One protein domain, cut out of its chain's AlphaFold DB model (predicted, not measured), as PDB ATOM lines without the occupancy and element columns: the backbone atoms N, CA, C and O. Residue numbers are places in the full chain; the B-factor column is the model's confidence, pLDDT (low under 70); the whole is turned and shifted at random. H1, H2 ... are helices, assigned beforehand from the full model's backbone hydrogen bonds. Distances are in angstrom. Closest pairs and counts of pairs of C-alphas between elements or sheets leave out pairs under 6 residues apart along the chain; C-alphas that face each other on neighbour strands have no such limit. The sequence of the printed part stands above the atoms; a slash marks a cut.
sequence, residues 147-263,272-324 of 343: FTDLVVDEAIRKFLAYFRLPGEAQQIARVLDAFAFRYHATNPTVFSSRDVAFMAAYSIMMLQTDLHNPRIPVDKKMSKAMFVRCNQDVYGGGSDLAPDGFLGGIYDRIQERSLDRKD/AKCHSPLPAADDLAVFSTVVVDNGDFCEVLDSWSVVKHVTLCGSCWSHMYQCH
ATOM      1  N   PHE A 147      41.266 -21.577  33.394       97.50
ATOM      2  CA  PHE A 147      41.839 -20.363  32.808       97.50
ATOM      3  C   PHE A 147      41.369 -19.089  33.508       97.50
ATOM      4  O   PHE A 147      41.611 -18.007  32.979       97.50
ATOM      5  N   THR A 148      40.696 -19.206  34.653       95.88
ATOM      6  CA  THR A 148      40.213 -18.057  35.425       95.88
ATOM      7  C   THR A 148      41.354 -17.075  35.687       95.88
ATOM      8  O   THR A 148      42.452 -17.484  36.071       95.88
ATOM      9  N   ASP A 149      41.094 -15.794  35.429       90.88
ATOM     10  CA  ASP A 149      42.014 -14.665  35.612       90.88
ATOM     11  C   ASP A 149      43.300 -14.707  34.762       90.88
ATOM     12  O   ASP A 149      44.167 -13.841  34.906       90.88
ATOM     13  N   LEU A 150      43.436 -15.665  33.838       94.44
ATOM     14  CA  LEU A 150      44.562 -15.700  32.908       94.44
ATOM     15  C   LEU A 150      44.290 -14.833  31.683       94.44
ATOM     16  O   LEU A 150      43.228 -14.898  31.054       94.44
ATOM     17  N   VAL A 151      45.311 -14.092  31.258       92.88
ATOM     18  CA  VAL A 151      45.285 -13.452  29.942       92.88
ATOM     19  C   VAL A 151      45.341 -14.531  28.857       92.88
ATOM     20  O   VAL A 151      45.940 -15.592  29.047       92.88
ATOM     21  N   VAL A 152      44.696 -14.287  27.715       93.06
ATOM     22  CA  VAL A 152      44.501 -15.296  26.664       93.06
ATOM     23  C   VAL A 152      45.809 -15.951  26.201       93.06
ATOM     24  O   VAL A 152      45.838 -17.163  26.018       93.06
ATOM     25  N   ASP A 153      46.917 -15.215  26.082       93.75
ATOM     26  CA  ASP A 153      48.208 -15.790  25.694       93.75
ATOM     27  C   ASP A 153      48.788 -16.718  26.773       93.75
ATOM     28  O   ASP A 153      49.340 -17.771  26.450       93.75
ATOM     29  N   GLU A 154      48.615 -16.389  28.053       94.56
ATOM     30  CA  GLU A 154      49.026 -17.245  29.171       94.56
ATOM     31  C   GLU A 154      48.165 -18.505  29.265       94.56
ATOM     32  O   GLU A 154      48.686 -19.602  29.490       94.56
ATOM     33  N   ALA A 155      46.860 -18.374  29.024       96.31
ATOM     34  CA  ALA A 155      45.954 -19.509  28.936       96.31
ATOM     35  C   ALA A 155      46.337 -20.447  27.782       96.31
ATOM     36  O   ALA A 155      46.365 -21.663  27.978       96.31
ATOM     37  N   ILE A 156      46.720 -19.914  26.613       94.44
ATOM     38  CA  ILE A 156      47.207 -20.748  25.503       94.44
ATOM     39  C   ILE A 156      48.520 -21.439  25.880       94.44
ATOM     40  O   ILE A 156      48.659 -22.636  25.648       94.44
ATOM     41  N   ARG A 157      49.467 -20.747  26.529       93.38
ATOM     42  CA  ARG A 157      50.697 -21.394  27.033       93.38
ATOM     43  C   ARG A 157      50.385 -22.535  27.993       93.38
ATOM     44  O   ARG A 157      51.006 -23.590  27.901       93.38
ATOM     45  N   LYS A 158      49.439 -22.332  28.918       94.88
ATOM     46  CA  LYS A 158      48.990 -23.372  29.851       94.88
ATOM     47  C   LYS A 158      48.375 -24.547  29.097       94.88
ATOM     48  O   LYS A 158      48.693 -25.686  29.411       94.88
ATOM     49  N   PHE A 159      47.546 -24.282  28.092       95.62
ATOM     50  CA  PHE A 159      46.907 -25.309  27.276       95.62
ATOM     51  C   PHE A 159      47.920 -26.143  26.481       95.62
ATOM     52  O   PHE A 159      47.932 -27.369  26.579       95.62
ATOM     53  N   LEU A 160      48.830 -25.478  25.768       92.19
ATOM     54  CA  LEU A 160      49.862 -26.113  24.943       92.19
ATOM     55  C   LEU A 160      51.005 -26.730  25.762       92.19
ATOM     56  O   LEU A 160      51.850 -27.439  25.226       92.19
ATOM     57  N   ALA A 161      51.036 -26.531  27.083       92.31
ATOM     58  CA  ALA A 161      51.985 -27.232  27.940       92.31
ATOM     59  C   ALA A 161      51.742 -28.752  27.963       92.31
ATOM     60  O   ALA A 161      52.683 -29.503  28.232       92.31
ATOM     61  N   TYR A 162      50.518 -29.206  27.675       94.31
ATOM     62  CA  TYR A 162      50.123 -30.612  27.775       94.31
ATOM     63  C   TYR A 162      50.368 -31.418  26.496       94.31
ATOM     64  O   TYR A 162      50.544 -32.630  26.573       94.31
ATOM     65  N   PHE A 163      50.389 -30.784  25.325       93.50
ATOM     66  CA  PHE A 163      50.521 -31.470  24.039       93.50
ATOM     67  C   PHE A 163      51.084 -30.534  22.963       93.50
ATOM     68  O   PHE A 163      51.087 -29.319  23.130       93.50
ATOM     69  N   ARG A 164      51.546 -31.097  21.843       89.69
ATOM     70  CA  ARG A 164      51.977 -30.319  20.670       89.69
ATOM     71  C   ARG A 164      50.813 -30.149  19.711       89.69
ATOM     72  O   ARG A 164      50.066 -31.099  19.493       89.69
ATOM     73  N   LEU A 165      50.643 -28.954  19.149       85.88
ATOM     74  CA  LEU A 165      49.577 -28.729  18.176       85.88
ATOM     75  C   LEU A 165      49.752 -29.653  16.959       85.88
ATOM     76  O   LEU A 165      50.876 -29.890  16.520       85.88
ATOM     77  N   PRO A 166      48.653 -30.184  16.403       85.38
ATOM     78  CA  PRO A 166      48.721 -30.940  15.163       85.38
ATOM     79  C   PRO A 166      49.161 -30.044  13.999       85.38
ATOM     80  O   PRO A 166      48.831 -28.866  13.964       85.38
ATOM     81  N   GLY A 167      49.832 -30.615  12.996       73.31
ATOM     82  CA  GLY A 167      50.299 -29.878  11.813       73.31
ATOM     83  C   GLY A 167      49.254 -29.685  10.705       73.31
ATOM     84  O   GLY A 167      49.595 -29.218   9.628       73.31
ATOM     85  N   GLU A 168      47.995 -30.068  10.917       75.38
ATOM     86  CA  GLU A 168      46.930 -29.945   9.913       75.38
ATOM     87  C   GLU A 168      45.971 -28.814  10.289       75.38
ATOM     88  O   GLU A 168      45.387 -28.828  11.376       75.38
ATOM     89  N   ALA A 169      45.734 -27.863   9.378       75.88
ATOM     90  CA  ALA A 169      44.948 -26.654   9.655       75.88
ATOM     91  C   ALA A 169      43.554 -26.952  10.241       75.88
ATOM     92  O   ALA A 169      43.116 -26.312  11.197       75.88
ATOM     93  N   GLN A 170      42.871 -27.981   9.724       78.62
ATOM     94  CA  GLN A 170      41.551 -28.401  10.215       78.62
ATOM     95  C   GLN A 170      41.589 -28.965  11.643       78.62
ATOM     96  O   GLN A 170      40.613 -28.848  12.387       78.62
ATOM     97  N   GLN A 171      42.693 -29.607  12.024       84.00
ATOM     98  CA  GLN A 171      42.878 -30.146  13.368       84.00
ATOM     99  C   GLN A 171      43.216 -29.021  14.347       84.00
ATOM    100  O   GLN A 171      42.635 -28.963  15.429       84.00
ATOM    101  N   ILE A 172      44.074 -28.080  13.937       85.25
ATOM    102  CA  ILE A 172      44.406 -26.897  14.736       85.25
ATOM    103  C   ILE A 172      43.148 -26.079  15.033       85.25
ATOM    104  O   ILE A 172      42.886 -25.762  16.192       85.25
ATOM    105  N   ALA A 173      42.330 -25.797  14.014       83.81
ATOM    106  CA  ALA A 173      41.082 -25.056  14.183       83.81
ATOM    107  C   ALA A 173      40.156 -25.716  15.217       83.81
ATOM    108  O   ALA A 173      39.589 -25.036  16.065       83.81
ATOM    109  N   ARG A 174      40.045 -27.049  15.210       92.06
ATOM    110  CA  ARG A 174      39.239 -27.796  16.187       92.06
ATOM    111  C   ARG A 174      39.770 -27.659  17.612       92.06
ATOM    112  O   ARG A 174      38.995 -27.428  18.535       92.06
ATOM    113  N   VAL A 175      41.080 -27.812  17.785       94.00
ATOM    114  CA  VAL A 175      41.738 -27.711  19.093       94.00
ATOM    115  C   VAL A 175      41.604 -26.295  19.659       94.00
ATOM    116  O   VAL A 175      41.268 -26.129  20.832       94.00
ATOM    117  N   LEU A 176      41.786 -25.271  18.822       93.06
ATOM    118  CA  LEU A 176      41.622 -23.874  19.223       93.06
ATOM    119  C   LEU A 176      40.158 -23.492  19.491       93.06
ATOM    120  O   LEU A 176      39.911 -22.671  20.369       93.06
ATOM    121  N   ASP A 177      39.182 -24.083  18.798       93.50
ATOM    122  CA  ASP A 177      37.757 -23.844  19.084       93.50
ATOM    123  C   ASP A 177      37.353 -24.407  20.454       93.50
ATOM    124  O   ASP A 177      36.671 -23.732  21.228       93.50
ATOM    125  N   ALA A 178      37.862 -25.590  20.816       96.88
ATOM    126  CA  ALA A 178      37.682 -26.152  22.156       96.88
ATOM    127  C   ALA A 178      38.360 -25.291  23.240       96.88
ATOM    128  O   ALA A 178      37.767 -25.037  24.291       96.88
ATOM    129  N   PHE A 179      39.567 -24.782  22.970       97.88
ATOM    130  CA  PHE A 179      40.226 -23.811  23.847       97.88
ATOM    131  C   PHE A 179      39.376 -22.552  24.037       97.88
ATOM    132  O   PHE A 179      39.122 -22.152  25.170       97.88
ATOM    133  N   ALA A 180      38.903 -21.952  22.944       96.31
ATOM    134  CA  ALA A 180      38.109 -20.729  22.975       96.31
ATOM    135  C   ALA A 180      36.799 -20.917  23.747       96.31
ATOM    136  O   ALA A 180      36.405 -20.036  24.514       96.31
ATOM    137  N   PHE A 181      36.150 -22.076  23.586       96.56
ATOM    138  CA  PHE A 181      34.977 -22.455  24.371       96.56
ATOM    139  C   PHE A 181      35.281 -22.407  25.870       96.56
ATOM    140  O   PHE A 181      34.582 -21.720  26.617       96.56
ATOM    141  N   ARG A 182      36.357 -23.068  26.308       98.06
ATOM    142  CA  ARG A 182      36.730 -23.100  27.724       98.06
ATOM    143  C   ARG A 182      37.201 -21.744  28.249       98.06
ATOM    144  O   ARG A 182      36.821 -21.356  29.354       98.06
ATOM    145  N   TYR A 183      38.015 -21.025  27.480       97.31
ATOM    146  CA  TYR A 183      38.543 -19.721  27.871       97.31
ATOM    147  C   TYR A 183      37.418 -18.712  28.085       97.31
ATOM    148  O   TYR A 183      37.365 -18.072  29.130       97.31
ATOM    149  N   HIS A 184      36.469 -18.623  27.150       94.69
ATOM    150  CA  HIS A 184      35.327 -17.725  27.297       94.69
ATOM    151  C   HIS A 184      34.397 -18.146  28.445       94.69
ATOM    152  O   HIS A 184      33.913 -17.288  29.174       94.69
ATOM    153  N   ALA A 185      34.191 -19.451  28.661       96.25
ATOM    154  CA  ALA A 185      33.376 -19.940  29.776       96.25
ATOM    155  C   ALA A 185      33.963 -19.584  31.157       96.25
ATOM    156  O   ALA A 185      33.213 -19.355  32.102       96.25
ATOM    157  N   THR A 186      35.292 -19.532  31.274       96.56
ATOM    158  CA  THR A 186      36.007 -19.174  32.515       96.56
ATOM    159  C   THR A 186      36.299 -17.674  32.629       96.56
ATOM    160  O   THR A 186      36.482 -17.173  33.732       96.56
ATOM    161  N   ASN A 187      36.270 -16.938  31.513       93.12
ATOM    162  CA  ASN A 187      36.528 -15.497  31.434       93.12
ATOM    163  C   ASN A 187      35.457 -14.778  30.579       93.12
ATOM    164  O   ASN A 187      35.772 -14.212  29.524       93.12
ATOM    165  N   PRO A 188      34.177 -14.780  30.999       89.94
ATOM    166  CA  PRO A 188      33.062 -14.317  30.164       89.94
ATOM    167  C   PRO A 188      33.089 -12.814  29.864       89.94
ATOM    168  O   PRO A 188      32.422 -12.365  28.936       89.94
ATOM    169  N   THR A 189      33.846 -12.029  30.633       88.19
ATOM    170  CA  THR A 189      33.936 -10.569  30.492       88.19
ATOM    171  C   THR A 189      35.087 -10.106  29.603       88.19
ATOM    172  O   THR A 189      35.121  -8.933  29.246       88.19
ATOM    173  N   VAL A 190      36.039 -10.986  29.265       86.75
ATOM    174  CA  VAL A 190      37.233 -10.613  28.480       86.75
ATOM    175  C   VAL A 190      36.894 -10.453  26.999       86.75
ATOM    176  O   VAL A 190      37.344  -9.506  26.360       86.75
ATOM    177  N   PHE A 191      36.077 -11.356  26.454       86.19
ATOM    178  CA  PHE A 191      35.634 -11.324  25.061       86.19
ATOM    179  C   PHE A 191      34.114 -11.331  24.979       86.19
ATOM    180  O   PHE A 191      33.456 -12.020  25.753       86.19
ATOM    181  N   SER A 192      33.559 -10.613  23.999       86.56
ATOM    182  CA  SER A 192      32.107 -10.517  23.788       86.56
ATOM    183  C   SER A 192      31.455 -11.846  23.400       86.56
ATOM    184  O   SER A 192      30.250 -12.019  23.570       86.56
ATOM    185  N   SER A 193      32.237 -12.785  22.863       87.56
ATOM    186  CA  SER A 193      31.787 -14.131  22.524       87.56
ATOM    187  C   SER A 193      32.956 -15.116  22.455       87.56
ATOM    188  O   SER A 193      34.120 -14.735  22.298       87.56
ATOM    189  N   ARG A 194      32.624 -16.413  22.461       90.81
ATOM    190  CA  ARG A 194      33.559 -17.498  22.125       90.81
ATOM    191  C   ARG A 194      34.226 -17.289  20.764       90.81
ATOM    192  O   ARG A 194      35.389 -17.637  20.597       90.81
ATOM    193  N   ASP A 195      33.502 -16.747  19.786       86.12
ATOM    194  CA  ASP A 195      34.039 -16.573  18.436       86.12
ATOM    195  C   ASP A 195      35.163 -15.536  18.405       86.12
ATOM    196  O   ASP A 195      36.192 -15.781  17.777       86.12
ATOM    197  N   VAL A 196      35.025 -14.458  19.180       86.81
ATOM    198  CA  VAL A 196      36.095 -13.472  19.383       86.81
ATOM    199  C   VAL A 196      37.282 -14.096  20.122       86.81
ATOM    200  O   VAL A 196      38.421 -13.905  19.707       86.81
ATOM    201  N   ALA A 197      37.037 -14.923  21.147       89.81
ATOM    202  CA  ALA A 197      38.100 -15.657  21.845       89.81
ATOM    203  C   ALA A 197      38.888 -16.596  20.910       89.81
ATOM    204  O   ALA A 197      40.108 -16.724  21.020       89.81
ATOM    205  N   PHE A 198      38.199 -17.237  19.963       88.62
ATOM    206  CA  PHE A 198      38.820 -18.076  18.942       88.62
ATOM    207  C   PHE A 198      39.703 -17.260  17.993       88.62
ATOM    208  O   PHE A 198      40.852 -17.633  17.758       88.62
ATOM    209  N   MET A 199      39.193 -16.138  17.475       84.69
ATOM    210  CA  MET A 199      39.962 -15.249  16.595       84.69
ATOM    211  C   MET A 199      41.192 -14.682  17.311       84.69
ATOM    212  O   MET A 199      42.280 -14.655  16.737       84.69
ATOM    213  N   ALA A 200      41.040 -14.317  18.586       87.44
ATOM    214  CA  ALA A 200      42.129 -13.890  19.449       87.44
ATOM    215  C   ALA A 200      43.227 -14.957  19.557       87.44
ATOM    216  O   ALA A 200      44.394 -14.683  19.278       87.44
ATOM    217  N   ALA A 201      42.854 -16.194  19.894       90.31
ATOM    218  CA  ALA A 201      43.803 -17.296  20.003       90.31
ATOM    219  C   ALA A 201      44.517 -17.583  18.675       90.31
ATOM    220  O   ALA A 201      45.733 -17.763  18.648       90.31
ATOM    221  N   TYR A 202      43.783 -17.566  17.563       85.50
ATOM    222  CA  TYR A 202      44.339 -17.788  16.232       85.50
ATOM    223  C   TYR A 202      45.349 -16.698  15.833       85.50
ATOM    224  O   TYR A 202      46.455 -17.000  15.390       85.50
ATOM    225  N   SER A 203      45.001 -15.431  16.070       86.19
ATOM    226  CA  SER A 203      45.872 -14.271  15.851       86.19
ATOM    227  C   SER A 203      47.182 -14.375  16.637       86.19
ATOM    228  O   SER A 203      48.261 -14.150  16.088       86.19
ATOM    229  N   ILE A 204      47.116 -14.828  17.893       89.88
ATOM    230  CA  ILE A 204      48.299 -15.078  18.729       89.88
ATOM    231  C   ILE A 204      49.148 -16.231  18.167       89.88
ATOM    232  O   ILE A 204      50.378 -16.146  18.193       89.88
ATOM    233  N   MET A 205      48.529 -17.292  17.624       85.81
ATOM    234  CA  MET A 205      49.282 -18.412  17.027       85.81
ATOM    235  C   MET A 205      50.048 -17.964  15.787       85.81
ATOM    236  O   MET A 205      51.187 -18.386  15.585       85.81
ATOM    237  N   MET A 206      49.458 -17.077  14.984       81.69
ATOM    238  CA  MET A 206      50.141 -16.495  13.831       81.69
ATOM    239  C   MET A 206      51.241 -15.520  14.251       81.69
ATOM    240  O   MET A 206      52.335 -15.574  13.692       81.69
ATOM    241  N   LEU A 207      50.985 -14.683  15.263       87.06
ATOM    242  CA  LEU A 207      51.967 -13.738  15.795       87.06
ATOM    243  C   LEU A 207      53.244 -14.451  16.242       87.06
ATOM    244  O   LEU A 207      54.335 -14.019  15.887       87.06
ATOM    245  N   GLN A 208      53.139 -15.541  17.006       86.12
ATOM    246  CA  GLN A 208      54.352 -16.220  17.460       86.12
ATOM    247  C   GLN A 208      55.120 -16.867  16.296       86.12
ATOM    248  O   GLN A 208      56.349 -16.818  16.293       86.12
ATOM    249  N   THR A 209      54.424 -17.387  15.276       78.56
ATOM    250  CA  THR A 209      55.084 -17.946  14.089       78.56
ATOM    251  C   THR A 209      55.828 -16.856  13.339       78.56
ATOM    252  O   THR A 209      56.973 -17.055  12.952       78.56
ATOM    253  N   ASP A 210      55.214 -15.687  13.176       82.31
ATOM    254  CA  ASP A 210      55.855 -14.533  12.559       82.31
ATOM    255  C   ASP A 210      57.104 -14.085  13.346       82.31
ATOM    256  O   ASP A 210      58.220 -14.031  12.810       82.31
ATOM    257  N   LEU A 211      56.947 -13.853  14.653       86.50
ATOM    258  CA  LEU A 211      58.002 -13.301  15.500       86.50
ATOM    259  C   LEU A 211      59.162 -14.272  15.738       86.50
ATOM    260  O   LEU A 211      60.313 -13.830  15.789       86.50
ATOM    261  N   HIS A 212      58.914 -15.580  15.805       84.44
ATOM    262  CA  HIS A 212      59.935 -16.574  16.173       84.44
ATOM    263  C   HIS A 212      60.454 -17.422  15.013       84.44
ATOM    264  O   HIS A 212      61.453 -18.120  15.188       84.44
ATOM    265  N   ASN A 213      59.870 -17.331  13.814       78.38
ATOM    266  CA  ASN A 213      60.416 -18.019  12.647       78.38
ATOM    267  C   ASN A 213      61.700 -17.318  12.146       78.38
ATOM    268  O   ASN A 213      61.644 -16.143  11.760       78.38
ATOM    269  N   PRO A 214      62.860 -18.010  12.108       80.44
ATOM    270  CA  PRO A 214      64.124 -17.434  11.646       80.44
ATOM    271  C   PRO A 214      64.176 -17.190  10.130       80.44
ATOM    272  O   PRO A 214      65.070 -16.491   9.659       80.44
ATOM    273  N   ARG A 215      63.247 -17.761   9.352       77.56
ATOM    274  CA  ARG A 215      63.153 -17.562   7.895       77.56
ATOM    275  C   ARG A 215      62.517 -16.223   7.520       77.56
ATOM    276  O   ARG A 215      62.673 -15.793   6.381       77.56
ATOM    277  N   ILE A 216      61.812 -15.576   8.451       74.38
ATOM    278  CA  ILE A 216      61.193 -14.265   8.237       74.38
ATOM    279  C   ILE A 216      62.212 -13.183   8.627       74.38
ATOM    280  O   ILE A 216      62.630 -13.145   9.791       74.38
ATOM    281  N   PRO A 217      62.633 -12.312   7.688       79.06
ATOM    282  CA  PRO A 217      63.544 -11.209   7.981       79.06
ATOM    283  C   PRO A 217      63.004 -10.298   9.086       79.06
ATOM    284  O   PRO A 217      61.807 -10.035   9.144       79.06
ATOM    285  N   VAL A 218      63.886  -9.798   9.956       85.06
ATOM    286  CA  VAL A 218      63.501  -8.984  11.126       85.06
ATOM    287  C   VAL A 218      62.719  -7.730  10.725       85.06
ATOM    288  O   VAL A 218      61.772  -7.360  11.407       85.06
ATOM    289  N   ASP A 219      63.078  -7.112   9.603       83.19
ATOM    290  CA  ASP A 219      62.412  -5.944   9.020       83.19
ATOM    291  C   ASP A 219      61.025  -6.248   8.431       83.19
ATOM    292  O   ASP A 219      60.240  -5.328   8.214       83.19
ATOM    293  N   LYS A 220      60.716  -7.530   8.195       79.62
ATOM    294  CA  LYS A 220      59.419  -8.001   7.692       79.62
ATOM    295  C   LYS A 220      58.511  -8.589   8.768       79.62
ATOM    296  O   LYS A 220      57.353  -8.861   8.467       79.62
ATOM    297  N   LYS A 221      59.012  -8.791   9.990       81.69
ATOM    298  CA  LYS A 221      58.194  -9.268  11.109       81.69
ATOM    299  C   LYS A 221      57.118  -8.240  11.446       81.69
ATOM    300  O   LYS A 221      57.340  -7.028  11.381       81.69
ATOM    301  N   MET A 222      55.951  -8.733  11.826       82.81
ATOM    302  CA  MET A 222      54.818  -7.932  12.250       82.81
ATOM    303  C   MET A 222      55.224  -7.027  13.411       82.81
ATOM    304  O   MET A 222      55.732  -7.491  14.425       82.81
ATOM    305  N   SER A 223      54.964  -5.728  13.278       88.75
ATOM    306  CA  SER A 223      55.180  -4.774  14.365       88.75
ATOM    307  C   SER A 223      54.033  -4.811  15.377       88.75
ATOM    308  O   SER A 223      52.894  -5.137  15.035       88.75
ATOM    309  N   LYS A 224      54.297  -4.367  16.612       90.88
ATOM    310  CA  LYS A 224      53.258  -4.212  17.646       90.88
ATOM    311  C   LYS A 224      52.084  -3.357  17.164       90.88
ATOM    312  O   LYS A 224      50.930  -3.722  17.363       90.88
ATOM    313  N   ALA A 225      52.378  -2.232  16.512       87.44
ATOM    314  CA  ALA A 225      51.352  -1.331  15.993       87.44
ATOM    315  C   ALA A 225      50.460  -2.023  14.949       87.44
ATOM    316  O   ALA A 225      49.246  -1.836  14.963       87.44
ATOM    317  N   MET A 226      51.052  -2.860  14.088       83.88
ATOM    318  CA  MET A 226      50.309  -3.658  13.113       83.88
ATOM    319  C   MET A 226      49.421  -4.704  13.799       83.88
ATOM    320  O   MET A 226      48.234  -4.784  13.490       83.88
ATOM    321  N   PHE A 227      49.966  -5.452  14.764       85.94
ATOM    322  CA  PHE A 227      49.210  -6.452  15.521       85.94
ATOM    323  C   PHE A 227      47.994  -5.832  16.217       85.94
ATOM    324  O   PHE A 227      46.885  -6.346  16.097       85.94
ATOM    325  N   VAL A 228      48.181  -4.697  16.894       86.25
ATOM    326  CA  VAL A 228      47.089  -3.989  17.572       86.25
ATOM    327  C   VAL A 228      46.041  -3.540  16.560       86.25
ATOM    328  O   VAL A 228      44.870  -3.840  16.749       86.25
ATOM    329  N   ARG A 229      46.456  -2.910  15.452       83.06
ATOM    330  CA  ARG A 229      45.543  -2.447  14.398       83.06
ATOM    331  C   ARG A 229      44.677  -3.578  13.842       83.06
ATOM    332  O   ARG A 229      43.467  -3.419  13.791       83.06
ATOM    333  N   CYS A 230      45.270  -4.714  13.467       80.88
ATOM    334  CA  CYS A 230      44.508  -5.819  12.870       80.88
ATOM    335  C   CYS A 230      43.591  -6.545  13.873       80.88
ATOM    336  O   CYS A 230      42.707  -7.292  13.469       80.88
ATOM    337  N   ASN A 231      43.793  -6.354  15.179       80.56
ATOM    338  CA  ASN A 231      42.975  -6.986  16.214       80.56
ATOM    339  C   ASN A 231      42.009  -6.000  16.892       80.56
ATOM    340  O   ASN A 231      41.075  -6.429  17.554       80.56
ATOM    341  N   GLN A 232      42.175  -4.689  16.731       79.94
ATOM    342  CA  GLN A 232      41.375  -3.698  17.455       79.94
ATOM    343  C   GLN A 232      39.869  -3.833  17.171       79.94
ATOM    344  O   GLN A 232      39.064  -3.776  18.104       79.94
ATOM    345  N   ASP A 233      39.498  -4.090  15.916       71.25
ATOM    346  CA  ASP A 233      38.096  -4.233  15.508       71.25
ATOM    347  C   ASP A 233      37.492  -5.568  15.967       71.25
ATOM    348  O   ASP A 233      36.361  -5.608  16.450       71.25
ATOM    349  N   VAL A 234      38.278  -6.651  15.918       69.50
ATOM    350  CA  VAL A 234      37.870  -7.990  16.383       69.50
ATOM    351  C   VAL A 234      37.529  -7.980  17.879       69.50
ATOM    352  O   VAL A 234      36.629  -8.692  18.320       69.50
ATOM    353  N   TYR A 235      38.215  -7.144  18.661       69.50
ATOM    354  CA  TYR A 235      38.068  -7.065  20.115       69.50
ATOM    355  C   TYR A 235      37.094  -5.951  20.559       69.50
ATOM    356  O   TYR A 235      36.884  -5.765  21.755       69.50
ATOM    357  N   GLY A 236      36.452  -5.237  19.625       65.44
ATOM    358  CA  GLY A 236      35.387  -4.272  19.929       65.44
ATOM    359  C   GLY A 236      35.838  -2.823  20.162       65.44
ATOM    360  O   GLY A 236      35.066  -2.034  20.702       65.44
ATOM    361  N   GLY A 237      37.057  -2.450  19.756       60.44
ATOM    362  CA  GLY A 237      37.457  -1.048  19.560       60.44
ATOM    363  C   GLY A 237      37.627  -0.166  20.810       60.44
ATOM    364  O   GLY A 237      37.746   1.051  20.669       60.44
ATOM    365  N   GLY A 238      37.645  -0.732  22.021       61.94
ATOM    366  CA  GLY A 238      37.823   0.008  23.281       61.94
ATOM    367  C   GLY A 238      39.249   0.536  23.530       61.94
ATOM    368  O   GLY A 238      40.228  -0.020  23.035       61.94
ATOM    369  N   SER A 239      39.381   1.587  24.350       58.22
ATOM    370  CA  SER A 239      40.672   2.212  24.710       58.22
ATOM    371  C   SER A 239      41.642   1.266  25.422       58.22
ATOM    372  O   SER A 239      42.853   1.402  25.270       58.22
ATOM    373  N   ASP A 240      41.121   0.281  26.153       63.09
ATOM    374  CA  ASP A 240      41.919  -0.691  26.913       63.09
ATOM    375  C   ASP A 240      42.646  -1.702  26.002       63.09
ATOM    376  O   ASP A 240      43.514  -2.448  26.454       63.09
ATOM    377  N   LEU A 241      42.331  -1.703  24.701       65.25
ATOM    378  CA  LEU A 241      42.927  -2.551  23.663       65.25
ATOM    379  C   LEU A 241      44.050  -1.843  22.881       65.25
ATOM    380  O   LEU A 241      44.583  -2.411  21.930       65.25
ATOM    381  N   ALA A 242      44.412  -0.613  23.262       61.78
ATOM    382  CA  ALA A 242      45.454   0.190  22.621       61.78
ATOM    383  C   ALA A 242      46.858  -0.474  22.659       61.78
ATOM    384  O   ALA A 242      47.064  -1.447  23.390       61.78
ATOM    385  N   PRO A 243      47.861   0.055  21.922       61.38
ATOM    386  CA  PRO A 243      49.208  -0.526  21.855       61.38
ATOM    387  C   PRO A 243      49.973  -0.632  23.176       61.38
ATOM    388  O   PRO A 243      50.887  -1.443  23.258       61.38
ATOM    389  N   ASP A 244      49.600   0.141  24.193       67.50
ATOM    390  CA  ASP A 244      50.156   0.030  25.551       67.50
ATOM    391  C   ASP A 244      49.196  -0.694  26.518       67.50
ATOM    392  O   ASP A 244      49.499  -0.875  27.695       67.50
ATOM    393  N   GLY A 245      48.023  -1.095  26.022       81.44
ATOM    394  CA  GLY A 245      46.985  -1.810  26.755       81.44
ATOM    395  C   GLY A 245      47.073  -3.327  26.573       81.44
ATOM    396  O   GLY A 245      48.148  -3.912  26.428       81.44
ATOM    397  N   PHE A 246      45.916  -3.982  26.564       86.12
ATOM    398  CA  PHE A 246      45.784  -5.439  26.551       86.12
ATOM    399  C   PHE A 246      46.479  -6.119  25.355       86.12
ATOM    400  O   PHE A 246      47.290  -7.028  25.549       86.12
ATOM    401  N   LEU A 247      46.214  -5.661  24.123       87.56
ATOM    402  CA  LEU A 247      46.800  -6.232  22.897       87.56
ATOM    403  C   LEU A 247      48.310  -5.982  22.806       87.56
ATOM    404  O   LEU A 247      49.067  -6.854  22.381       87.56
ATOM    405  N   GLY A 248      48.748  -4.804  23.251       91.06
ATOM    406  CA  GLY A 248      50.159  -4.455  23.370       91.06
ATOM    407  C   GLY A 248      50.934  -5.383  24.292       91.06
ATOM    408  O   GLY A 248      51.980  -5.908  23.911       91.06
ATOM    409  N   GLY A 249      50.383  -5.629  25.483       92.38
ATOM    410  CA  GLY A 249      50.976  -6.529  26.467       92.38
ATOM    411  C   GLY A 249      51.046  -7.981  25.988       92.38
ATOM    412  O   GLY A 249      52.034  -8.661  26.262       92.38
ATOM    413  N   ILE A 250      50.041  -8.454  25.237       92.81
ATOM    414  CA  ILE A 250      50.101  -9.766  24.569       92.81
ATOM    415  C   ILE A 250      51.286  -9.803  23.604       92.81
ATOM    416  O   ILE A 250      52.095 -10.727  23.670       92.81
ATOM    417  N   TYR A 251      51.412  -8.795  22.737       93.50
ATOM    418  CA  TYR A 251      52.503  -8.739  21.769       93.50
ATOM    419  C   TYR A 251      53.872  -8.807  22.451       93.50
ATOM    420  O   TYR A 251      54.702  -9.623  22.056       93.50
ATOM    421  N   ASP A 252      54.090  -8.011  23.502       94.56
ATOM    422  CA  ASP A 252      55.363  -7.989  24.233       94.56
ATOM    423  C   ASP A 252      55.713  -9.352  24.826       94.56
ATOM    424  O   ASP A 252      56.819  -9.852  24.624       94.56
ATOM    425  N   ARG A 253      54.755  -9.998  25.504       94.75
ATOM    426  CA  ARG A 253      54.978 -11.321  26.105       94.75
ATOM    427  C   ARG A 253      55.248 -12.394  25.057       94.75
ATOM    428  O   ARG A 253      56.066 -13.286  25.293       94.75
ATOM    429  N   ILE A 254      54.559 -12.353  23.913       93.19
ATOM    430  CA  ILE A 254      54.826 -13.281  22.811       93.19
ATOM    431  C   ILE A 254      56.203 -13.007  22.210       93.19
ATOM    432  O   ILE A 254      56.944 -13.959  21.991       93.19
ATOM    433  N   GLN A 255      56.574 -11.747  21.980       93.56
ATOM    434  CA  GLN A 255      57.886 -11.379  21.446       93.56
ATOM    435  C   GLN A 255      59.024 -11.837  22.363       93.56
ATOM    436  O   GLN A 255      60.009 -12.396  21.885       93.56
ATOM    437  N   GLU A 256      58.879 -11.632  23.672       92.81
ATOM    438  CA  GLU A 256      59.874 -12.030  24.668       92.81
ATOM    439  C   GLU A 256      60.037 -13.554  24.734       92.81
ATOM    440  O   GLU A 256      61.150 -14.069  24.852       92.81
ATOM    441  N   ARG A 257      58.929 -14.296  24.642       89.19
ATOM    442  CA  ARG A 257      58.927 -15.746  24.829       89.19
ATOM    443  C   ARG A 257      57.963 -16.430  23.866       89.19
ATOM    444  O   ARG A 257      56.751 -16.292  24.009       89.19
ATOM    445  N   SER A 258      58.475 -17.280  22.976       86.62
ATOM    446  CA  SER A 258      57.627 -18.142  22.134       86.62
ATOM    447  C   SER A 258      56.685 -19.021  22.971       86.62
ATOM    448  O   SER A 258      56.967 -19.330  24.134       86.62
ATOM    449  N   LEU A 259      55.541 -19.395  22.396       83.56
ATOM    450  CA  LEU A 259      54.586 -20.317  23.016       83.56
ATOM    451  C   LEU A 259      55.159 -21.723  23.181       83.56
ATOM    452  O   LEU A 259      54.814 -22.399  24.152       83.56
ATOM    453  N   ASP A 260      56.067 -22.121  22.291       70.00
ATOM    454  CA  ASP A 260      56.689 -23.433  22.336       70.00
ATOM    455  C   ASP A 260      57.599 -23.564  23.549       70.00
ATOM    456  O   ASP A 260      58.589 -22.844  23.736       70.00
ATOM    457  N   ARG A 261      57.299 -24.566  24.369       59.97
ATOM    458  CA  ARG A 261      58.258 -25.053  25.342       59.97
ATOM    459  C   ARG A 261      59.209 -25.965  24.575       59.97
ATOM    460  O   ARG A 261      58.807 -27.031  24.118       59.97
ATOM    461  N   LYS A 262      60.477 -25.559  24.437       51.38
ATOM    462  CA  LYS A 262      61.570 -26.465  24.042       51.38
ATOM    463  C   LYS A 262      61.781 -27.487  25.160       51.38
ATOM    464  O   LYS A 262      62.785 -27.462  25.866       51.38
ATOM    465  N   ASP A 263      60.800 -28.352  25.376       44.75
ATOM    466  CA  ASP A 263      60.977 -29.532  26.191       44.75
ATOM    467  C   ASP A 263      61.993 -30.385  25.442       44.75
ATOM    468  O   ASP A 263      61.730 -30.840  24.329       44.75
ATOM    469  N   ALA A 272      55.312 -42.622   9.522       36.78
ATOM    470  CA  ALA A 272      54.724 -43.939   9.833       36.78
ATOM    471  C   ALA A 272      54.836 -44.984   8.699       36.78
ATOM    472  O   ALA A 272      54.669 -46.179   8.924       36.78
ATOM    473  N   LYS A 273      55.127 -44.554   7.463       35.94
ATOM    474  CA  LYS A 273      55.376 -45.447   6.318       35.94
ATOM    475  C   LYS A 273      56.852 -45.747   6.074       35.94
ATOM    476  O   LYS A 273      57.166 -46.789   5.510       35.94
ATOM    477  N   CYS A 274      57.748 -44.832   6.428       40.34
ATOM    478  CA  CYS A 274      59.122 -44.830   5.932       40.34
ATOM    479  C   CYS A 274      60.186 -44.698   7.025       40.34
ATOM    480  O   CYS A 274      61.371 -44.785   6.720       40.34
ATOM    481  N   HIS A 275      59.775 -44.515   8.285       37.25
ATOM    482  CA  HIS A 275      60.618 -44.359   9.477       37.25
ATOM    483  C   HIS A 275      61.721 -43.297   9.340       37.25
ATOM    484  O   HIS A 275      62.627 -43.213  10.164       37.25
ATOM    485  N   SER A 276      61.641 -42.465   8.302       32.69
ATOM    486  CA  SER A 276      62.527 -41.333   8.101       32.69
ATOM    487  C   SER A 276      62.203 -40.294   9.172       32.69
ATOM    488  O   SER A 276      61.008 -40.056   9.402       32.69
ATOM    489  N   PRO A 277      63.216 -39.680   9.811       34.06
ATOM    490  CA  PRO A 277      62.994 -38.526  10.666       34.06
ATOM    491  C   PRO A 277      62.226 -37.497   9.845       34.06
ATOM    492  O   PRO A 277      62.705 -37.070   8.790       34.06
ATOM    493  N   LEU A 278      61.014 -37.145  10.277       35.03
ATOM    494  CA  LEU A 278      60.400 -35.947   9.737       35.03
ATOM    495  C   LEU A 278      61.317 -34.797  10.171       35.03
ATOM    496  O   LEU A 278      61.813 -34.823  11.307       35.03
ATOM    497  N   PRO A 279      61.610 -33.822   9.288       33.84
ATOM    498  CA  PRO A 279      62.214 -32.583   9.758       33.84
ATOM    499  C   PRO A 279      61.377 -32.146  10.952       33.84
ATOM    500  O   PRO A 279      60.153 -32.256  10.854       33.84
ATOM    501  N   ALA A 280      62.020 -31.773  12.069       37.25
ATOM    502  CA  ALA A 280      61.313 -31.238  13.225       37.25
ATOM    503  C   ALA A 280      60.280 -30.282  12.652       37.25
ATOM    504  O   ALA A 280      60.660 -29.314  11.986       37.25
ATOM    505  N   ALA A 281      59.004 -30.662  12.726       37.66
ATOM    506  CA  ALA A 281      57.977 -29.752  12.305       37.66
ATOM    507  C   ALA A 281      58.230 -28.577  13.234       37.66
ATOM    508  O   ALA A 281      58.198 -28.731  14.455       37.66
ATOM    509  N   ASP A 282      58.611 -27.433  12.678       48.78
ATOM    510  CA  ASP A 282      58.284 -26.203  13.363       48.78
ATOM    511  C   ASP A 282      56.764 -26.359  13.519       48.78
ATOM    512  O   ASP A 282      56.059 -26.348  12.510       48.78
ATOM    513  N   ASP A 283      56.282 -26.711  14.720       46.91
ATOM    514  CA  ASP A 283      54.936 -27.275  14.968       46.91
ATOM    515  C   ASP A 283      53.816 -26.304  14.514       46.91
ATOM    516  O   ASP A 283      52.628 -26.617  14.486       46.91
ATOM    517  N   LEU A 284      54.224 -25.106  14.096       52.16
ATOM    518  CA  LEU A 284      53.438 -23.965  13.675       52.16
ATOM    519  C   LEU A 284      53.741 -23.537  12.222       52.16
ATOM    520  O   LEU A 284      53.267 -22.495  11.776       52.16
ATOM    521  N   ALA A 285      54.481 -24.335  11.442       48.81
ATOM    522  CA  ALA A 285      54.804 -24.067  10.035       48.81
ATOM    523  C   ALA A 285      53.554 -23.846   9.166       48.81
ATOM    524  O   ALA A 285      53.609 -23.071   8.214       48.81
ATOM    525  N   VAL A 286      52.415 -24.443   9.539       52.03
ATOM    526  CA  VAL A 286      51.096 -24.188   8.927       52.03
ATOM    527  C   VAL A 286      50.752 -22.702   8.924       52.03
ATOM    528  O   VAL A 286      50.240 -22.182   7.939       52.03
ATOM    529  N   PHE A 287      51.068 -22.005  10.013       55.03
ATOM    530  CA  PHE A 287      50.844 -20.571  10.135       55.03
ATOM    531  C   PHE A 287      51.905 -19.756   9.387       55.03
ATOM    532  O   PHE A 287      51.647 -18.617   9.017       55.03
ATOM    533  N   SER A 288      53.084 -20.329   9.123       47.62
ATOM    534  CA  SER A 288      54.169 -19.632   8.427       47.62
ATOM    535  C   SER A 288      53.878 -19.449   6.943       47.62
ATOM    536  O   SER A 288      54.232 -18.408   6.401       47.62
ATOM    537  N   THR A 289      53.270 -20.433   6.278       44.12
ATOM    538  CA  THR A 289      52.963 -20.334   4.840       44.12
ATOM    539  C   THR A 289      51.938 -19.231   4.569       44.12
ATOM    540  O   THR A 289      52.025 -18.529   3.574       44.12
ATOM    541  N   VAL A 290      51.012 -19.010   5.506       45.22
ATOM    542  CA  VAL A 290      49.978 -17.970   5.392       45.22
ATOM    543  C   VAL A 290      50.555 -16.556   5.558       45.22
ATOM    544  O   VAL A 290      50.102 -15.627   4.895       45.22
ATOM    545  N   VAL A 291      51.556 -16.382   6.429       46.06
ATOM    546  CA  VAL A 291      52.156 -15.067   6.725       46.06
ATOM    547  C   VAL A 291      53.156 -14.630   5.647       46.06
ATOM    548  O   VAL A 291      53.275 -13.439   5.368       46.06
ATOM    549  N   VAL A 292      53.870 -15.571   5.022       42.16
ATOM    550  CA  VAL A 292      54.962 -15.249   4.085       42.16
ATOM    551  C   VAL A 292      54.458 -14.827   2.700       42.16
ATOM    552  O   VAL A 292      55.107 -13.996   2.066       42.16
ATOM    553  N   ASP A 293      53.302 -15.327   2.256       44.06
ATOM    554  CA  ASP A 293      52.850 -15.115   0.875       44.06
ATOM    555  C   ASP A 293      51.930 -13.890   0.685       44.06
ATOM    556  O   ASP A 293      51.869 -13.360  -0.421       44.06
ATOM    557  N   ASN A 294      51.266 -13.379   1.735       48.25
ATOM    558  CA  ASN A 294      50.166 -12.413   1.557       48.25
ATOM    559  C   ASN A 294      50.453 -10.947   1.901       48.25
ATOM    560  O   ASN A 294      49.617 -10.105   1.614       48.25
ATOM    561  N   GLY A 295      51.602 -10.585   2.476       51.88
ATOM    562  CA  GLY A 295      51.995  -9.171   2.627       51.88
ATOM    563  C   GLY A 295      51.105  -8.269   3.511       51.88
ATOM    564  O   GLY A 295      51.558  -7.183   3.867       51.88
ATOM    565  N   ASP A 296      49.910  -8.700   3.929       62.94
ATOM    566  CA  ASP A 296      49.040  -7.998   4.874       62.94
ATOM    567  C   ASP A 296      48.346  -8.986   5.833       62.94
ATOM    568  O   ASP A 296      47.467  -9.770   5.476       62.94
ATOM    569  N   PHE A 297      48.762  -8.950   7.097       64.19
ATOM    570  CA  PHE A 297      48.211  -9.771   8.176       64.19
ATOM    571  C   PHE A 297      46.720  -9.500   8.425       64.19
ATOM    572  O   PHE A 297      45.995 -10.401   8.852       64.19
ATOM    573  N   CYS A 298      46.256  -8.276   8.148       62.59
ATOM    574  CA  CYS A 298      44.850  -7.925   8.290       62.59
ATOM    575  C   CYS A 298      43.998  -8.690   7.253       62.59
ATOM    576  O   CYS A 298      42.994  -9.287   7.627       62.59
ATOM    577  N   GLU A 299      44.449  -8.804   5.995       63.06
ATOM    578  CA  GLU A 299      43.740  -9.569   4.952       63.06
ATOM    579  C   GLU A 299      43.660 -11.066   5.270       63.06
ATOM    580  O   GLU A 299      42.655 -11.726   4.986       63.06
ATOM    581  N   VAL A 300      44.707 -11.612   5.894       60.47
ATOM    582  CA  VAL A 300      44.701 -12.989   6.392       60.47
ATOM    583  C   VAL A 300      43.620 -13.145   7.461       60.47
ATOM    584  O   VAL A 300      42.759 -14.014   7.331       60.47
ATOM    585  N   LEU A 301      43.620 -12.308   8.502       61.22
ATOM    586  CA  LEU A 301      42.606 -12.371   9.561       61.22
ATOM    587  C   LEU A 301      41.174 -12.198   9.018       61.22
ATOM    588  O   LEU A 301      40.271 -12.945   9.415       61.22
ATOM    589  N   ASP A 302      40.978 -11.298   8.058       58.41
ATOM    590  CA  ASP A 302      39.687 -11.059   7.407       58.41
ATOM    591  C   ASP A 302      39.235 -12.264   6.571       58.41
ATOM    592  O   ASP A 302      38.084 -12.704   6.665       58.41
ATOM    593  N   SER A 303      40.154 -12.885   5.827       56.19
ATOM    594  CA  SER A 303      39.885 -14.109   5.061       56.19
ATOM    595  C   SER A 303      39.496 -15.276   5.971       56.19
ATOM    596  O   SER A 303      38.615 -16.070   5.637       56.19
ATOM    597  N   TRP A 304      40.096 -15.384   7.158       55.72
ATOM    598  CA  TRP A 304      39.795 -16.467   8.098       55.72
ATOM    599  C   TRP A 304      38.439 -16.321   8.794       55.72
ATOM    600  O   TRP A 304      37.797 -17.335   9.093       55.72
ATOM    601  N   SER A 305      37.948 -15.093   8.965       46.31
ATOM    602  CA  SER A 305      36.562 -14.831   9.379       46.31
ATOM    603  C   SER A 305      35.563 -15.499   8.418       46.31
ATOM    604  O   SER A 305      34.565 -16.084   8.844       46.31
ATOM    605  N   VAL A 306      35.890 -15.520   7.119       42.12
ATOM    606  CA  VAL A 306      35.130 -16.221   6.071       42.12
ATOM    607  C   VAL A 306      35.378 -17.740   6.111       42.12
ATOM    608  O   VAL A 306      34.428 -18.523   6.031       42.12
ATOM    609  N   VAL A 307      36.625 -18.186   6.315       41.09
ATOM    610  CA  VAL A 307      36.984 -19.619   6.411       41.09
ATOM    611  C   VAL A 307      36.299 -20.309   7.596       41.09
ATOM    612  O   VAL A 307      35.892 -21.464   7.454       41.09
ATOM    613  N   LYS A 308      36.086 -19.642   8.741       42.91
ATOM    614  CA  LYS A 308      35.356 -20.232   9.882       42.91
ATOM    615  C   LYS A 308      33.914 -20.594   9.507       42.91
ATOM    616  O   LYS A 308      33.457 -21.693   9.830       42.91
ATOM    617  N   HIS A 309      33.221 -19.732   8.760       37.78
ATOM    618  CA  HIS A 309      31.865 -20.014   8.281       37.78
ATOM    619  C   HIS A 309      31.813 -21.166   7.267       37.78
ATOM    620  O   HIS A 309      30.873 -21.960   7.292       37.78
ATOM    621  N   VAL A 310      32.837 -21.308   6.425       34.75
ATOM    622  CA  VAL A 310      32.914 -22.385   5.423       34.75
ATOM    623  C   VAL A 310      33.368 -23.717   6.039       34.75
ATOM    624  O   VAL A 310      32.876 -24.773   5.650       34.75
ATOM    625  N   THR A 311      34.245 -23.696   7.046       38.72
ATOM    626  CA  THR A 311      34.796 -24.906   7.692       38.72
ATOM    627  C   THR A 311      33.793 -25.573   8.643       38.72
ATOM    628  O   THR A 311      33.841 -26.786   8.839       38.72
ATOM    629  N   LEU A 312      32.847 -24.809   9.205       38.00
ATOM    630  CA  LEU A 312      31.781 -25.328  10.076       38.00
ATOM    631  C   LEU A 312      30.567 -25.881   9.304       38.00
ATOM    632  O   LEU A 312      29.783 -26.641   9.869       38.00
ATOM    633  N   CYS A 313      30.420 -25.554   8.016       28.36
ATOM    634  CA  CYS A 313      29.353 -26.063   7.155       28.36
ATOM    635  C   CYS A 313      29.917 -27.138   6.209       28.36
ATOM    636  O   CYS A 313      30.383 -26.850   5.109       28.36
ATOM    637  N   GLY A 314      29.908 -28.399   6.649       35.16
ATOM    638  CA  GLY A 314      30.570 -29.533   5.982       35.16
ATOM    639  C   GLY A 314      30.091 -29.916   4.567       35.16
ATOM    640  O   GLY A 314      30.479 -30.976   4.086       35.16
ATOM    641  N   SER A 315      29.267 -29.109   3.889       36.00
ATOM    642  CA  SER A 315      28.649 -29.431   2.592       36.00
ATOM    643  C   SER A 315      29.175 -28.645   1.380       36.00
ATOM    644  O   SER A 315      28.800 -28.975   0.260       36.00
ATOM    645  N   CYS A 316      30.037 -27.633   1.546       31.62
ATOM    646  CA  CYS A 316      30.389 -26.712   0.443       31.62
ATOM    647  C   CYS A 316      31.802 -26.881  -0.157       31.62
ATOM    648  O   CYS A 316      32.211 -26.086  -1.004       31.62
ATOM    649  N   TRP A 317      32.556 -27.913   0.231       33.50
ATOM    650  CA  TRP A 317      33.984 -28.031  -0.114       33.50
ATOM    651  C   TRP A 317      34.274 -28.176  -1.624       33.50
ATOM    652  O   TRP A 317      35.311 -27.716  -2.094       33.50
ATOM    653  N   SER A 318      33.342 -28.718  -2.421       30.94
ATOM    654  CA  SER A 318      33.512 -28.845  -3.881       30.94
ATOM    655  C   SER A 318      33.517 -27.506  -4.635       30.94
ATOM    656  O   SER A 318      34.040 -27.453  -5.742       30.94
ATOM    657  N   HIS A 319      32.991 -26.426  -4.047       30.98
ATOM    658  CA  HIS A 319      33.014 -25.086  -4.654       30.98
ATOM    659  C   HIS A 319      34.288 -24.291  -4.318       30.98
ATOM    660  O   HIS A 319      34.654 -23.378  -5.051       30.98
ATOM    661  N   MET A 320      35.004 -24.638  -3.242       29.39
ATOM    662  CA  MET A 320      36.149 -23.846  -2.769       29.39
ATOM    663  C   MET A 320      37.385 -23.987  -3.671       29.39
ATOM    664  O   MET A 320      38.109 -23.014  -3.869       29.39
ATOM    665  N   TYR A 321      37.578 -25.149  -4.308       30.98
ATOM    666  CA  TYR A 321      38.628 -25.326  -5.320       30.98
ATOM    667  C   TYR A 321      38.386 -24.511  -6.599       30.98
ATOM    668  O   TYR A 321      39.341 -24.226  -7.309       30.98
ATOM    669  N   GLN A 322      37.147 -24.092  -6.877       31.69
ATOM    670  CA  GLN A 322      36.844 -23.197  -8.001       31.69
ATOM    671  C   GLN A 322      37.032 -21.713  -7.644       31.69
ATOM    672  O   GLN A 322      37.224 -20.897  -8.538       31.69
ATOM    673  N   CYS A 323      37.024 -21.349  -6.356       29.56
ATOM    674  CA  CYS A 323      37.240 -19.965  -5.914       29.56
ATOM    675  C   CYS A 323      38.708 -19.620  -5.622       29.56
ATOM    676  O   CYS A 323      39.033 -18.436  -5.552       29.56
ATOM    677  N   HIS A 324      39.598 -20.611  -5.503       35.25
ATOM    678  CA  HIS A 324      41.039 -20.366  -5.364       35.25
ATOM    679  C   HIS A 324      41.638 -19.652  -6.599       35.25
ATOM    680  O   HIS A 324      42.620 -18.929  -6.464       35.25
TER     681      HIS A 324
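AT A GLANCE: This is residues 147 to 263 and 272 to 324 of the 343 residues of the protein "SEC7 domain-containing protein" of Aphanomyces astaci (UniProt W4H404). One long helix, H3, runs through the middle of a globule of crossed helices: H1, H2, H5 and H6 pack round it, and H4 and H7 lie on its remaining sides. From this body H7 leads outward to the short H8, which touches no helix, and the stretch 272 to 280 sticks out as a separate arm. The printed part has 170 residues with eight named helices, H1 to H8 in chain order, and no named strand; its class is all helix. It is compact, with a radius of gyration of the C-alphas of 16.3 A and spans of 52 by 39 by 33 A.

HOW THE PARTS SIT: H3, residues 194 to 212, is the hub, touching five helices. With residues 194 to 202 alone it touches H2, residues 169 to 186, at a steep tilt of 57 degrees; the closest C-alphas, of Ala 180 and Phe 198, are 4.9 A apart. H1, residues 152 to 160, is about perpendicular to H3 at 77 degrees and touches it, closest at the C-alphas of Val 152 and Ala 201, 7.0 A. H6, residues 285 to 294, touches H3 at 84 degrees, about perpendicular, with the C-alphas of Met 206 and Phe 287 closest at 5.5 A. H5, residues 246 to 256, touches H3 at a shallow tilt of 33 degrees, only just short of steep, the same way; the closest C-alphas are those of Gln 208 and Ile 254, 6.1 A. H4, residues 224 to 232, and H5 form a hairpin, with the C-alphas of Val 228 and Leu 247 closest at 5.8 A. H7, residues 297 to 312, touches H6 only at the corner, closest at the C-alphas of Val 291 and Phe 297, 6.8 A. H8, residues 317 to 323, is close to H7 but not clearly touching, with one pair of C-alphas within 8 A. In H1 to H5 every O i to N i+4 pair is within hydrogen-bond range; H6 has 3 of 6, H7 10 of 12, and H8 1 of 3, beside 3 of 4 O i to N i+3 pairs.

IN THESE COORDINATES: H3 spans 27.1 A, from C-alpha 194 at (33.559, -17.498, 22.125) to C-alpha 212 at (59.935, -16.574, 16.173). H2 spans 25.7 A and H7 22.7 A, with a kink of 30 degrees near residue 306. H8 ends at C-alpha 323, (37.240, -19.965, -5.914).

THE WHOLE: The farthest C-alphas, of Ser 239 and Cys 274, are 53.9 A apart. Residues 264 to 271 are not printed, and C-alphas 263 and 272 are 22.7 A apart across the cut. The links H3 to H4 and H4 to H5 are long. Mean pLDDT of the printed part is 71.8; residues 234 to 244, 261 to 263 and 272 to 324 are under 70.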